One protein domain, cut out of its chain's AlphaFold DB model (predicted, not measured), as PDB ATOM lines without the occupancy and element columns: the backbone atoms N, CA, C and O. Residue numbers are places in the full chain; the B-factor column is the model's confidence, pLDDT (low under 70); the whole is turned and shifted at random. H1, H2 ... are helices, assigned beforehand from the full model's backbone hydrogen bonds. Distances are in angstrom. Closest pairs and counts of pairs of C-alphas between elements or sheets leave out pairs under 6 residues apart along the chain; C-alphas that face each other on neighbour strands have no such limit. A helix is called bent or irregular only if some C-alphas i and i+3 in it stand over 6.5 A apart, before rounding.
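AT A GLANCE: This is residues 2 to 91 of the 206 residues of the protein "BESS domain-containing protein" of Bombyx mori (UniProt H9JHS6). A shorter helix, H1, meets one very long helix, H2, near the first end of H2, and the two make a rough L. H2 makes the long axis, and after it comes a stretch with no named element, residues 67 to 91, of which about residues 71 to 78 run back beside the far half of H2 and the rest, to residue 91, turns across H2 near its middle and ends away from it. Residues 2 to 9 and 64 to 70 stick out. The printed part has 90 residues with two named helices, H1 then H2, and no named strand; its class is all helix. It is extended, with a radius of gyration of the C-alphas of 18.8 A, and spans 59 by 30 by 17 A.

IN THESE COORDINATES: H1, residues 3 to 20, begins at C-alpha 3 at (-5.246, 3.696, 6.550) and is 26.6 A long from first to last C-alpha. H2, residues 29 to 66, is 56.6 A long and ends at C-alpha 66 at (17.197, 39.703, -18.074). Neither helix is bent.

HOW THE PARTS SIT: H1 and H2 touch, and their closest C-alphas, those of Cys 17 and Arg 36, are 6.2 A apart. H1 touches H2 with residues 13 to 17 alone, and H2 touches H1 with residues 35 to 39 alone. Their lines are about perpendicular, at 86 degrees. Of the O i to N i+4 pairs, 13 of 14 in H1 and 33 of 34 in H2 are within hydrogen-bond range.

THE WHOLE: The outline is elongated, but only just. The two C-alphas farthest apart, those of Gln 26 and His 68, are 59.8 A apart. The printed part has no cut, and the link from H1 to H2, of 8 residues, is short. The mean pLDDT of the printed part is 75.9; it is under 70 in residues 2 to 6, 61 to 73, 75 and 88 to 91.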
ATOM      1  N   TYR A   2      -7.087   7.369   7.555       43.81
ATOM      2  CA  TYR A   2      -5.784   7.510   6.864       43.81
ATOM      3  C   TYR A   2      -5.226   6.168   6.339       43.81
ATOM      4  O   TYR A   2      -4.410   6.126   5.422       43.81
ATOM      5  N   TYR A   3      -5.733   5.045   6.854       37.53
ATOM      6  CA  TYR A   3      -5.246   3.696   6.550       37.53
ATOM      7  C   TYR A   3      -5.566   3.212   5.118       37.53
ATOM      8  O   TYR A   3      -4.775   2.487   4.516       37.53
ATOM      9  N   CYS A   4      -6.677   3.665   4.519       49.19
ATOM     10  CA  CYS A   4      -7.070   3.263   3.160       49.19
ATOM     11  C   CYS A   4      -6.103   3.757   2.077       49.19
ATOM     12  O   CYS A   4      -5.907   3.081   1.072       49.19
ATOM     13  N   GLN A   5      -5.455   4.908   2.275       59.47
ATOM     14  CA  GLN A   5      -4.560   5.462   1.259       59.47
ATOM     15  C   GLN A   5      -3.271   4.649   1.119       59.47
ATOM     16  O   GLN A   5      -2.809   4.430   0.001       59.47
ATOM     17  N   LYS A   6      -2.707   4.163   2.234       63.81
ATOM     18  CA  LYS A   6      -1.483   3.348   2.223       63.81
ATOM     19  C   LYS A   6      -1.716   2.023   1.491       63.81
ATOM     20  O   LYS A   6      -1.004   1.737   0.535       63.81
ATOM     21  N   LYS A   7      -2.776   1.282   1.836       71.06
ATOM     22  CA  LYS A   7      -3.129   0.019   1.157       71.06
ATOM     23  C   LYS A   7      -3.413   0.197  -0.334       71.06
ATOM     24  O   LYS A   7      -2.964  -0.606  -1.145       71.06
ATOM     25  N   ASN A   8      -4.106   1.271  -0.705       75.00
ATOM     26  CA  ASN A   8      -4.401   1.550  -2.110       75.00
ATOM     27  C   ASN A   8      -3.131   1.880  -2.906       75.00
ATOM     28  O   ASN A   8      -2.962   1.374  -4.010       75.00
ATOM     29  N   LYS A   9      -2.198   2.656  -2.332       76.81
ATOM     30  CA  LYS A   9      -0.892   2.923  -2.958       76.81
ATOM     31  C   LYS A   9      -0.104   1.636  -3.182       76.81
ATOM     32  O   LYS A   9       0.466   1.469  -4.254       76.81
ATOM     33  N   ILE A  10      -0.091   0.733  -2.202       78.06
ATOM     34  CA  ILE A  10       0.590  -0.562  -2.330       78.06
ATOM     35  C   ILE A  10       0.000  -1.341  -3.500       78.06
ATOM     36  O   ILE A  10       0.768  -1.738  -4.367       78.06
ATOM     37  N   LYS A  11      -1.332  -1.492  -3.551       81.88
ATOM     38  CA  LYS A  11      -2.051  -2.195  -4.629       81.88
ATOM     39  C   LYS A  11      -1.699  -1.657  -6.015       81.88
ATOM     40  O   LYS A  11      -1.276  -2.432  -6.864       81.88
ATOM     41  N   LEU A  12      -1.748  -0.337  -6.192       86.12
ATOM     42  CA  LEU A  12      -1.361   0.314  -7.448       86.12
ATOM     43  C   LEU A  12       0.092   0.002  -7.836       86.12
ATOM     44  O   LEU A  12       0.392  -0.239  -9.000       86.12
ATOM     45  N   TRP A  13       1.009  -0.040  -6.866       85.81
ATOM     46  CA  TRP A  13       2.393  -0.432  -7.136       85.81
ATOM     47  C   TRP A  13       2.549  -1.919  -7.460       85.81
ATOM     48  O   TRP A  13       3.459  -2.255  -8.213       85.81
ATOM     49  N   ILE A  14       1.685  -2.800  -6.944       84.62
ATOM     50  CA  ILE A  14       1.663  -4.218  -7.347       84.62
ATOM     51  C   ILE A  14       1.312  -4.328  -8.827       84.62
ATOM     52  O   ILE A  14       2.032  -5.001  -9.557       84.62
ATOM     53  N   GLU A  15       0.266  -3.624  -9.261       87.06
ATOM     54  CA  GLU A  15      -0.183  -3.612 -10.658       87.06
ATOM     55  C   GLU A  15       0.932  -3.118 -11.591       87.06
ATOM     56  O   GLU A  15       1.235  -3.752 -12.598       87.06
ATOM     57  N   VAL A  16       1.630  -2.042 -11.209       86.94
ATOM     58  CA  VAL A  16       2.795  -1.553 -11.966       86.94
ATOM     59  C   VAL A  16       3.902  -2.608 -12.039       86.94
ATOM     60  O   VAL A  16       4.522  -2.770 -13.085       86.94
ATOM     61  N   CYS A  17       4.171  -3.340 -10.956       86.56
ATOM     62  CA  CYS A  17       5.188  -4.395 -10.978       86.56
ATOM     63  C   CYS A  17       4.781  -5.581 -11.865       86.56
ATOM     64  O   CYS A  17       5.638  -6.128 -12.554       86.56
ATOM     65  N   GLN A  18       3.496  -5.944 -11.871       86.56
ATOM     66  CA  GLN A  18       2.942  -6.976 -12.753       86.56
ATOM     67  C   GLN A  18       3.079  -6.598 -14.230       86.56
ATOM     68  O   GLN A  18       3.453  -7.441 -15.039       86.56
ATOM     69  N   GLU A  19       2.846  -5.330 -14.571       87.44
ATOM     70  CA  GLU A  19       2.986  -4.849 -15.949       87.44
ATOM     71  C   GLU A  19       4.456  -4.783 -16.396       87.44
ATOM     72  O   GLU A  19       4.790  -5.071 -17.544       87.44
ATOM     73  N   VAL A  20       5.364  -4.419 -15.485       87.75
ATOM     74  CA  VAL A  20       6.800  -4.288 -15.791       87.75
ATOM     75  C   VAL A  20       7.498  -5.650 -15.891       87.75
ATOM     76  O   VAL A  20       8.441  -5.790 -16.672       87.75
ATOM     77  N   PHE A  21       7.055  -6.654 -15.129       84.25
ATOM     78  CA  PHE A  21       7.658  -7.989 -15.104       84.25
ATOM     79  C   PHE A  21       6.675  -9.056 -15.596       84.25
ATOM     80  O   PHE A  21       5.834  -9.544 -14.847       84.25
ATOM     81  N   SER A  22       6.833  -9.509 -16.842       83.81
ATOM     82  CA  SER A  22       5.945 -10.514 -17.455       83.81
ATOM     83  C   SER A  22       5.930 -11.874 -16.739       83.81
ATOM     84  O   SER A  22       5.002 -12.657 -16.915       83.81
ATOM     85  N   ASN A  23       6.951 -12.172 -15.934       83.69
ATOM     86  CA  ASN A  23       7.075 -13.396 -15.142       83.69
ATOM     87  C   ASN A  23       6.665 -13.216 -13.671       83.69
ATOM     88  O   ASN A  23       6.932 -14.112 -12.873       83.69
ATOM     89  N   TRP A  24       6.015 -12.105 -13.305       79.56
ATOM     90  CA  TRP A  24       5.680 -11.765 -11.918       79.56
ATOM     91  C   TRP A  24       4.999 -12.905 -11.152       79.56
ATOM     92  O   TRP A  24       5.387 -13.205 -10.028       79.56
ATOM     93  N   GLU A  25       4.033 -13.595 -11.760       77.56
ATOM     94  CA  GLU A  25       3.285 -14.678 -11.103       77.56
ATOM     95  C   GLU A  25       4.142 -15.906 -10.754       77.56
ATOM     96  O   GLU A  25       3.817 -16.636  -9.822       77.56
ATOM     97  N   GLN A  26       5.266 -16.101 -11.444       79.12
ATOM     98  CA  GLN A  26       6.181 -17.227 -11.227       79.12
ATOM     99  C   GLN A  26       7.278 -16.917 -10.198       79.12
ATOM    100  O   GLN A  26       8.009 -17.821  -9.801       79.12
ATOM    101  N   MET A  27       7.410 -15.655  -9.776       76.56
ATOM    102  CA  MET A  27       8.464 -15.231  -8.851       76.56
ATOM    103  C   MET A  27       8.076 -15.506  -7.400       76.56
ATOM    104  O   MET A  27       6.906 -15.392  -7.009       76.56
ATOM    105  N   SER A  28       9.074 -15.836  -6.583       81.12
ATOM    106  CA  SER A  28       8.884 -16.065  -5.153       81.12
ATOM    107  C   SER A  28       8.455 -14.785  -4.429       81.12
ATOM    108  O   SER A  28       8.708 -13.664  -4.881       81.12
ATOM    109  N   ALA A  29       7.815 -14.936  -3.267       77.75
ATOM    110  CA  ALA A  29       7.385 -13.797  -2.453       77.75
ATOM    111  C   ALA A  29       8.554 -12.856  -2.098       77.75
ATOM    112  O   ALA A  29       8.383 -11.640  -2.097       77.75
ATOM    113  N   HIS A  30       9.749 -13.410  -1.871       77.25
ATOM    114  CA  HIS A  30      10.960 -12.638  -1.605       77.25
ATOM    115  C   HIS A  30      11.395 -11.807  -2.823       77.25
ATOM    116  O   HIS A  30      11.573 -10.594  -2.718       77.25
ATOM    117  N   GLU A  31      11.489 -12.430  -3.999       79.19
ATOM    118  CA  GLU A  31      11.882 -11.746  -5.239       79.19
ATOM    119  C   GLU A  31      10.885 -10.645  -5.627       79.19
ATOM    120  O   GLU A  31      11.284  -9.563  -6.055       79.19
ATOM    121  N   LYS A  32       9.582 -10.872  -5.407       83.19
ATOM    122  CA  LYS A  32       8.538  -9.856  -5.623       83.19
ATOM    123  C   LYS A  32       8.772  -8.607  -4.771       83.19
ATOM    124  O   LYS A  32       8.559  -7.489  -5.246       83.19
ATOM    125  N   VAL A  33       9.208  -8.770  -3.521       82.94
ATOM    126  CA  VAL A  33       9.499  -7.638  -2.628       82.94
ATOM    127  C   VAL A  33      10.725  -6.865  -3.112       82.94
ATOM    128  O   VAL A  33      10.668  -5.635  -3.200       82.94
ATOM    129  N   GLU A  34      11.802  -7.559  -3.481       83.25
ATOM    130  CA  GLU A  34      13.029  -6.920  -3.973       83.25
ATOM    131  C   GLU A  34      12.796  -6.149  -5.276       83.25
ATOM    132  O   GLU A  34      13.176  -4.980  -5.386       83.25
ATOM    133  N   LEU A  35      12.096  -6.754  -6.234       84.94
ATOM    134  CA  LEU A  35      11.786  -6.122  -7.515       84.94
ATOM    135  C   LEU A  35      10.857  -4.919  -7.363       84.94
ATOM    136  O   LEU A  35      11.055  -3.886  -8.008       84.94
ATOM    137  N   ARG A  36       9.869  -5.009  -6.466       83.75
ATOM    138  CA  ARG A  36       9.014  -3.865  -6.135       83.75
ATOM    139  C   ARG A  36       9.830  -2.723  -5.538       83.75
ATOM    140  O   ARG A  36       9.646  -1.566  -5.924       83.75
ATOM    141  N   HIS A  37      10.741  -3.037  -4.619       85.00
ATOM    142  CA  HIS A  37      11.639  -2.050  -4.031       85.00
ATOM    143  C   HIS A  37      12.531  -1.399  -5.098       85.00
ATOM    144  O   HIS A  37      12.710  -0.178  -5.109       85.00
ATOM    145  N   GLU A  38      13.045  -2.191  -6.039       88.12
ATOM    146  CA  GLU A  38      13.853  -1.695  -7.147       88.12
ATOM    147  C   GLU A  38      13.066  -0.748  -8.064       88.12
ATOM    148  O   GLU A  38      13.556   0.344  -8.375       88.12
ATOM    149  N   ILE A  39      11.835  -1.110  -8.448       90.06
ATOM    150  CA  ILE A  39      10.951  -0.251  -9.252       90.06
ATOM    151  C   ILE A  39      10.717   1.085  -8.549       90.06
ATOM    152  O   ILE A  39      10.899   2.144  -9.157       90.06
ATOM    153  N   LEU A  40      10.365   1.060  -7.263       86.69
ATOM    154  CA  LEU A  40      10.135   2.279  -6.488       86.69
ATOM    155  C   LEU A  40      11.380   3.161  -6.415       86.69
ATOM    156  O   LEU A  40      11.301   4.380  -6.593       86.69
ATOM    157  N   LYS A  41      12.543   2.549  -6.185       87.38
ATOM    158  CA  LYS A  41      13.826   3.251  -6.135       87.38
ATOM    159  C   LYS A  41      14.151   3.909  -7.477       87.38
ATOM    160  O   LYS A  41      14.540   5.082  -7.505       87.38
ATOM    161  N   ARG A  42      13.949   3.192  -8.589       88.88
ATOM    162  CA  ARG A  42      14.123   3.725  -9.950       88.88
ATOM    163  C   ARG A  42      13.147   4.867 -10.231       88.88
ATOM    164  O   ARG A  42      13.571   5.918 -10.710       88.88
ATOM    165  N   TRP A  43      11.877   4.718  -9.857       90.12
ATOM    166  CA  TRP A  43      10.868   5.770  -9.991       90.12
ATOM    167  C   TRP A  43      11.229   7.037  -9.208       90.12
ATOM    168  O   TRP A  43      11.166   8.144  -9.751       90.12
ATOM    169  N   LYS A  44      11.676   6.889  -7.955       85.81
ATOM    170  CA  LYS A  44      12.142   8.008  -7.122       85.81
ATOM    171  C   LYS A  44      13.293   8.748  -7.801       85.81
ATOM    172  O   LYS A  44      13.229   9.967  -7.940       85.81
ATOM    173  N   SER A  45      14.295   8.018  -8.295       86.50
ATOM    174  CA  SER A  45      15.431   8.603  -9.017       86.50
ATOM    175  C   SER A  45      14.996   9.365 -10.276       86.50
ATOM    176  O   SER A  45      15.416  10.508 -10.472       86.50
ATOM    177  N   LEU A  46      14.099   8.786 -11.081       88.69
ATOM    178  CA  LEU A  46      13.539   9.438 -12.268       88.69
ATOM    179  C   LEU A  46      12.826  10.747 -11.913       88.69
ATOM    180  O   LEU A  46      13.089  11.778 -12.537       88.69
ATOM    181  N   ARG A  47      11.982  10.742 -10.871       85.75
ATOM    182  CA  ARG A  47      11.307  11.958 -10.394       85.75
ATOM    183  C   ARG A  47      12.297  13.011  -9.907       85.75
ATOM    184  O   ARG A  47      12.121  14.180 -10.231       85.75
ATOM    185  N   THR A  48      13.349  12.626  -9.185       83.25
ATOM    186  CA  THR A  48      14.396  13.562  -8.748       83.25
ATOM    187  C   THR A  48      15.088  14.229  -9.940       83.25
ATOM    188  O   THR A  48      15.230  15.454  -9.963       83.25
ATOM    189  N   CYS A  49      15.476  13.450 -10.955       85.31
ATOM    190  CA  CYS A  49      16.050  13.986 -12.190       85.31
ATOM    191  C   CYS A  49      15.082  14.944 -12.899       85.31
ATOM    192  O   CYS A  49      15.491  16.023 -13.329       85.31
ATOM    193  N   PHE A  50      13.796  14.593 -12.961       85.38
ATOM    194  CA  PHE A  50      12.761  15.423 -13.570       85.38
ATOM    195  C   PHE A  50      12.531  16.750 -12.828       85.38
ATOM    196  O   PHE A  50      12.549  17.809 -13.455       85.38
ATOM    197  N   SER A  51      12.403  16.735 -11.497       82.69
ATOM    198  CA  SER A  51      12.253  17.956 -10.689       82.69
ATOM    199  C   SER A  51      13.464  18.887 -10.813       82.69
ATOM    200  O   SER A  51      13.325  20.114 -10.903       82.69
ATOM    201  N   ARG A  52      14.672  18.310 -10.874       85.56
ATOM    202  CA  ARG A  52      15.904  19.063 -11.136       85.56
ATOM    203  C   ARG A  52      15.873  19.709 -12.520       85.56
ATOM    204  O   ARG A  52      16.225  20.880 -12.648       85.56
ATOM    205  N   GLU A  53      15.432  18.974 -13.536       84.75
ATOM    206  CA  GLU A  53      15.305  19.482 -14.902       84.75
ATOM    207  C   GLU A  53      14.285  20.627 -15.002       84.75
ATOM    208  O   GLU A  53      14.589  21.653 -15.611       84.75
ATOM    209  N   LEU A  54      13.127  20.511 -14.341       84.31
ATOM    210  CA  LEU A  54      12.131  21.589 -14.260       84.31
ATOM    211  C   LEU A  54      12.709  22.860 -13.636       84.31
ATOM    212  O   LEU A  54      12.510  23.963 -14.145       84.31
ATOM    213  N   SER A  55      13.463  22.708 -12.548       82.31
ATOM    214  CA  SER A  55      14.111  23.834 -11.871       82.31
ATOM    215  C   SER A  55      15.135  24.530 -12.770       82.31
ATOM    216  O   SER A  55      15.278  25.752 -12.722       82.31
ATOM    217  N   LEU A  56      15.839  23.764 -13.608       82.50
ATOM    218  CA  LEU A  56      16.809  24.301 -14.561       82.50
ATOM    219  C   LEU A  56      16.123  25.031 -15.721       82.50
ATOM    220  O   LEU A  56      16.536  26.141 -16.037       82.50
ATOM    221  N   GLN A  57      15.026  24.494 -16.267       79.00
ATOM    222  CA  GLN A  57      14.234  25.188 -17.293       79.00
ATOM    223  C   GLN A  57      13.620  26.497 -16.776       79.00
ATOM    224  O   GLN A  57      13.613  27.496 -17.492       79.00
ATOM    225  N   LYS A  58      13.151  26.537 -15.518       76.50
ATOM    226  CA  LYS A  58      12.670  27.784 -14.889       76.50
ATOM    227  C   LYS A  58      13.778  28.839 -14.773       76.50
ATOM    228  O   LYS A  58      13.521  30.024 -14.965       76.50
ATOM    229  N   LYS A  59      15.006  28.430 -14.433       77.00
ATOM    230  CA  LYS A  59      16.160  29.343 -14.360       77.00
ATOM    231  C   LYS A  59      16.558  29.862 -15.741       77.00
ATOM    232  O   LYS A  59      16.781  31.056 -15.859       77.00
ATOM    233  N   GLU A  60      16.566  28.995 -16.754       74.44
ATOM    234  CA  GLU A  60      16.879  29.359 -18.144       74.44
ATOM    235  C   GLU A  60      15.878  30.374 -18.717       74.44
ATOM    236  O   GLU A  60      16.289  31.383 -19.287       74.44
ATOM    237  N   LYS A  61      14.570  30.164 -18.492       69.25
ATOM    238  CA  LYS A  61      13.527  31.127 -18.890       69.25
ATOM    239  C   LYS A  61      13.735  32.505 -18.253       69.25
ATOM    240  O   LYS A  61      13.731  33.496 -18.968       69.25
ATOM    241  N   ARG A  62      14.007  32.565 -16.943       67.19
ATOM    242  CA  ARG A  62      14.266  33.836 -16.239       67.19
ATOM    243  C   ARG A  62      15.549  34.533 -16.696       67.19
ATOM    244  O   ARG A  62      15.584  35.753 -16.741       67.19
ATOM    245  N   SER A  63      16.605  33.787 -17.028       62.47
ATOM    246  CA  SER A  63      17.854  34.388 -17.522       62.47
ATOM    247  C   SER A  63      17.728  34.960 -18.935       62.47
ATOM    248  O   SER A  63      18.373  35.957 -19.230       62.47
ATOM    249  N   LEU A  64      16.874  34.372 -19.784       58.34
ATOM    250  CA  LEU A  64      16.588  34.895 -21.128       58.34
ATOM    251  C   LEU A  64      15.822  36.228 -21.099       58.34
ATOM    252  O   LEU A  64      15.875  36.975 -22.071       58.34
ATOM    253  N   GLU A  65      15.104  36.519 -20.011       59.03
ATOM    254  CA  GLU A  65      14.342  37.762 -19.837       59.03
ATOM    255  C   GLU A  65      15.205  38.940 -19.346       59.03
ATOM    256  O   GLU A  65      14.783  40.083 -19.488       59.03
ATOM    257  N   ILE A  66      16.393  38.684 -18.777       61.34
ATOM    258  CA  ILE A  66      17.197  39.703 -18.074       61.34
ATOM    259  C   ILE A  66      18.461  40.104 -18.850       61.34
ATOM    260  O   ILE A  66      18.788  41.285 -18.863       61.34
ATOM    261  N   ASP A  67      19.135  39.175 -19.540       56.28
ATOM    262  CA  ASP A  67      20.372  39.466 -20.279       56.28
ATOM    263  C   ASP A  67      20.333  38.882 -21.700       56.28
ATOM    264  O   ASP A  67      20.118  37.687 -21.906       56.28
ATOM    265  N   HIS A  68      20.599  39.724 -22.706       55.31
ATOM    266  CA  HIS A  68      20.679  39.369 -24.134       55.31
ATOM    267  C   HIS A  68      21.929  38.540 -24.506       55.31
ATOM    268  O   HIS A  68      22.404  38.595 -25.644       55.31
ATOM    269  N   GLU A  69      22.494  37.777 -23.572       52.56
ATOM    270  CA  GLU A  69      23.710  37.004 -23.811       52.56
ATOM    271  C   GLU A  69      23.369  35.577 -24.289       52.56
ATOM    272  O   GLU A  69      22.463  34.937 -23.748       52.56
ATOM    273  N   PRO A  70      24.037  35.040 -25.332       48.22
ATOM    274  CA  PRO A  70      23.666  33.758 -25.921       48.22
ATOM    275  C   PRO A  70      24.015  32.601 -24.977       48.22
ATOM    276  O   PRO A  70      25.126  32.065 -24.976       48.22
ATOM    277  N   ILE A  71      23.034  32.183 -24.178       58.38
ATOM    278  CA  ILE A  71      23.140  31.017 -23.300       58.38
ATOM    279  C   ILE A  71      23.380  29.774 -24.167       58.38
ATOM    280  O   ILE A  71      22.602  29.434 -25.064       58.38
ATOM    281  N   LYS A  72      24.487  29.072 -23.898       59.50
ATOM    282  CA  LYS A  72      24.812  27.791 -24.537       59.50
ATOM    283  C   LYS A  72      23.663  26.812 -24.283       59.50
ATOM    284  O   LYS A  72      23.429  26.430 -23.139       59.50
ATOM    285  N   ARG A  73      22.971  26.394 -25.350       61.03
ATOM    286  CA  ARG A  73      21.833  25.461 -25.295       61.03
ATOM    287  C   ARG A  73      22.208  24.222 -24.483       61.03
ATOM    288  O   ARG A  73      23.053  23.428 -24.902       61.03
ATOM    289  N   ARG A  74      21.592  24.058 -23.312       71.25
ATOM    290  CA  ARG A  74      21.820  22.890 -22.462       71.25
ATOM    291  C   ARG A  74      21.192  21.655 -23.106       71.25
ATOM    292  O   ARG A  74      20.091  21.707 -23.647       71.25
ATOM    293  N   LYS A  75      21.878  20.512 -23.010       69.00
ATOM    294  CA  LYS A  75      21.299  19.222 -23.402       69.00
ATOM    295  C   LYS A  75      20.146  18.888 -22.449       69.00
ATOM    296  O   LYS A  75      20.371  18.667 -21.259       69.00
ATOM    297  N   LYS A  76      18.924  18.889 -22.982       74.12
ATOM    298  CA  LYS A  76      17.694  18.520 -22.273       74.12
ATOM    299  C   LYS A  76      17.804  17.085 -21.751       74.12
ATOM    300  O   LYS A  76      18.312  16.216 -22.461       74.12
ATOM    301  N   TYR A  77      17.335  16.839 -20.528       81.00
ATOM    302  CA  TYR A  77      17.254  15.477 -19.992       81.00
ATOM    303  C   TYR A  77      16.384  14.603 -20.907       81.00
ATOM    304  O   TYR A  77      15.256  14.969 -21.234       81.00
ATOM    305  N   GLU A  78      16.924  13.462 -21.329       79.12
ATOM    306  CA  GLU A  78      16.359  12.613 -22.388       79.12
ATOM    307  C   GLU A  78      14.940  12.129 -22.058       79.12
ATOM    308  O   GLU A  78      14.035  12.219 -22.886       79.12
ATOM    309  N   TYR A  79      14.702  11.759 -20.798       82.44
ATOM    310  CA  TYR A  79      13.391  11.306 -20.324       82.44
ATOM    311  C   TYR A  79      12.453  12.440 -19.896       82.44
ATOM    312  O   TYR A  79      11.338  12.182 -19.446       82.44
ATOM    313  N   PHE A  80      12.852  13.706 -20.045       81.06
ATOM    314  CA  PHE A  80      12.003  14.833 -19.652       81.06
ATOM    315  C   PHE A  80      10.690  14.873 -20.437       81.06
ATOM    316  O   PHE A  80       9.642  15.163 -19.869       81.06
ATOM    317  N   GLY A  81      10.738  14.569 -21.740       80.25
ATOM    318  CA  GLY A  81       9.537  14.511 -22.576       80.25
ATOM    319  C   GLY A  81       8.577  13.409 -22.129       80.25
ATOM    320  O   GLY A  81       7.373  13.639 -22.057       80.25
ATOM    321  N   LEU A  82       9.116  12.252 -21.741       84.25
ATOM    322  CA  LEU A  82       8.327  11.108 -21.283       84.25
ATOM    323  C   LEU A  82       7.737  11.314 -19.887       84.25
ATOM    324  O   LEU A  82       6.715  10.725 -19.582       84.25
ATOM    325  N   MET A  83       8.346  12.159 -19.053       84.44
ATOM    326  CA  MET A  83       7.833  12.498 -17.718       84.44
ATOM    327  C   MET A  83       6.958  13.758 -17.711       84.44
ATOM    328  O   MET A  83       6.512  14.190 -16.651       84.44
ATOM    329  N   SER A  84       6.678  14.341 -18.881       79.25
ATOM    330  CA  SER A  84       5.872  15.561 -19.001       79.25
ATOM    331  C   SER A  84       4.438  15.392 -18.489       79.25
ATOM    332  O   SER A  84       3.872  16.362 -18.000       79.25
ATOM    333  N   PHE A  85       3.892  14.168 -18.486       83.88
ATOM    334  CA  PHE A  85       2.575  13.857 -17.907       83.88
ATOM    335  C   PHE A  85       2.488  14.108 -16.394       83.88
ATOM    336  O   PHE A  85       1.394  14.177 -15.844       83.88
ATOM    337  N   LEU A  86       3.627  14.238 -15.703       81.88
ATOM    338  CA  LEU A  86       3.659  14.624 -14.292       81.88
ATOM    339  C   LEU A  86       3.347  16.107 -14.075       81.88
ATOM    340  O   LEU A  86       3.138  16.517 -12.933       81.88
ATOM    341  N   LEU A  87       3.348  16.915 -15.139       76.62
ATOM    342  CA  LEU A  87       2.889  18.295 -15.089       76.62
ATOM    343  C   LEU A  87       1.367  18.291 -15.151       76.62
ATOM    344  O   LEU A  87       0.773  17.882 -16.146       76.62
ATOM    345  N   HIS A  88       0.736  18.752 -14.077       61.16
ATOM    346  CA  HIS A  88      -0.692  19.010 -14.109       61.16
ATOM    347  C   HIS A  88      -0.957  20.199 -15.054       61.16
ATOM    348  O   HIS A  88      -0.219  21.186 -14.960       61.16
ATOM    349  N   PRO A  89      -1.963  20.141 -15.951       57.53
ATOM    350  CA  PRO A  89      -2.255  21.229 -16.893       57.53
ATOM    351  C   PRO A  89      -2.468  22.587 -16.207       57.53
ATOM    352  O   PRO A  89      -2.102  23.619 -16.766       57.53
ATOM    353  N   ASP A  90      -2.961  22.575 -14.967       49.25
ATOM    354  CA  ASP A  90      -3.302  23.784 -14.212       49.25
ATOM    355  C   ASP A  90      -2.103  24.421 -13.482       49.25
ATOM    356  O   ASP A  90      -2.183  25.557 -13.032       49.25
ATOM    357  N   ALA A  91      -0.949  23.743 -13.407       50.59
ATOM    358  CA  ALA A  91       0.259  24.248 -12.733       50.59
ATOM    359  C   ALA A  91       1.160  25.118 -13.642       50.59
ATOM    360  O   ALA A  91       2.338  25.342 -13.341       50.59
TER     361      ALA A  91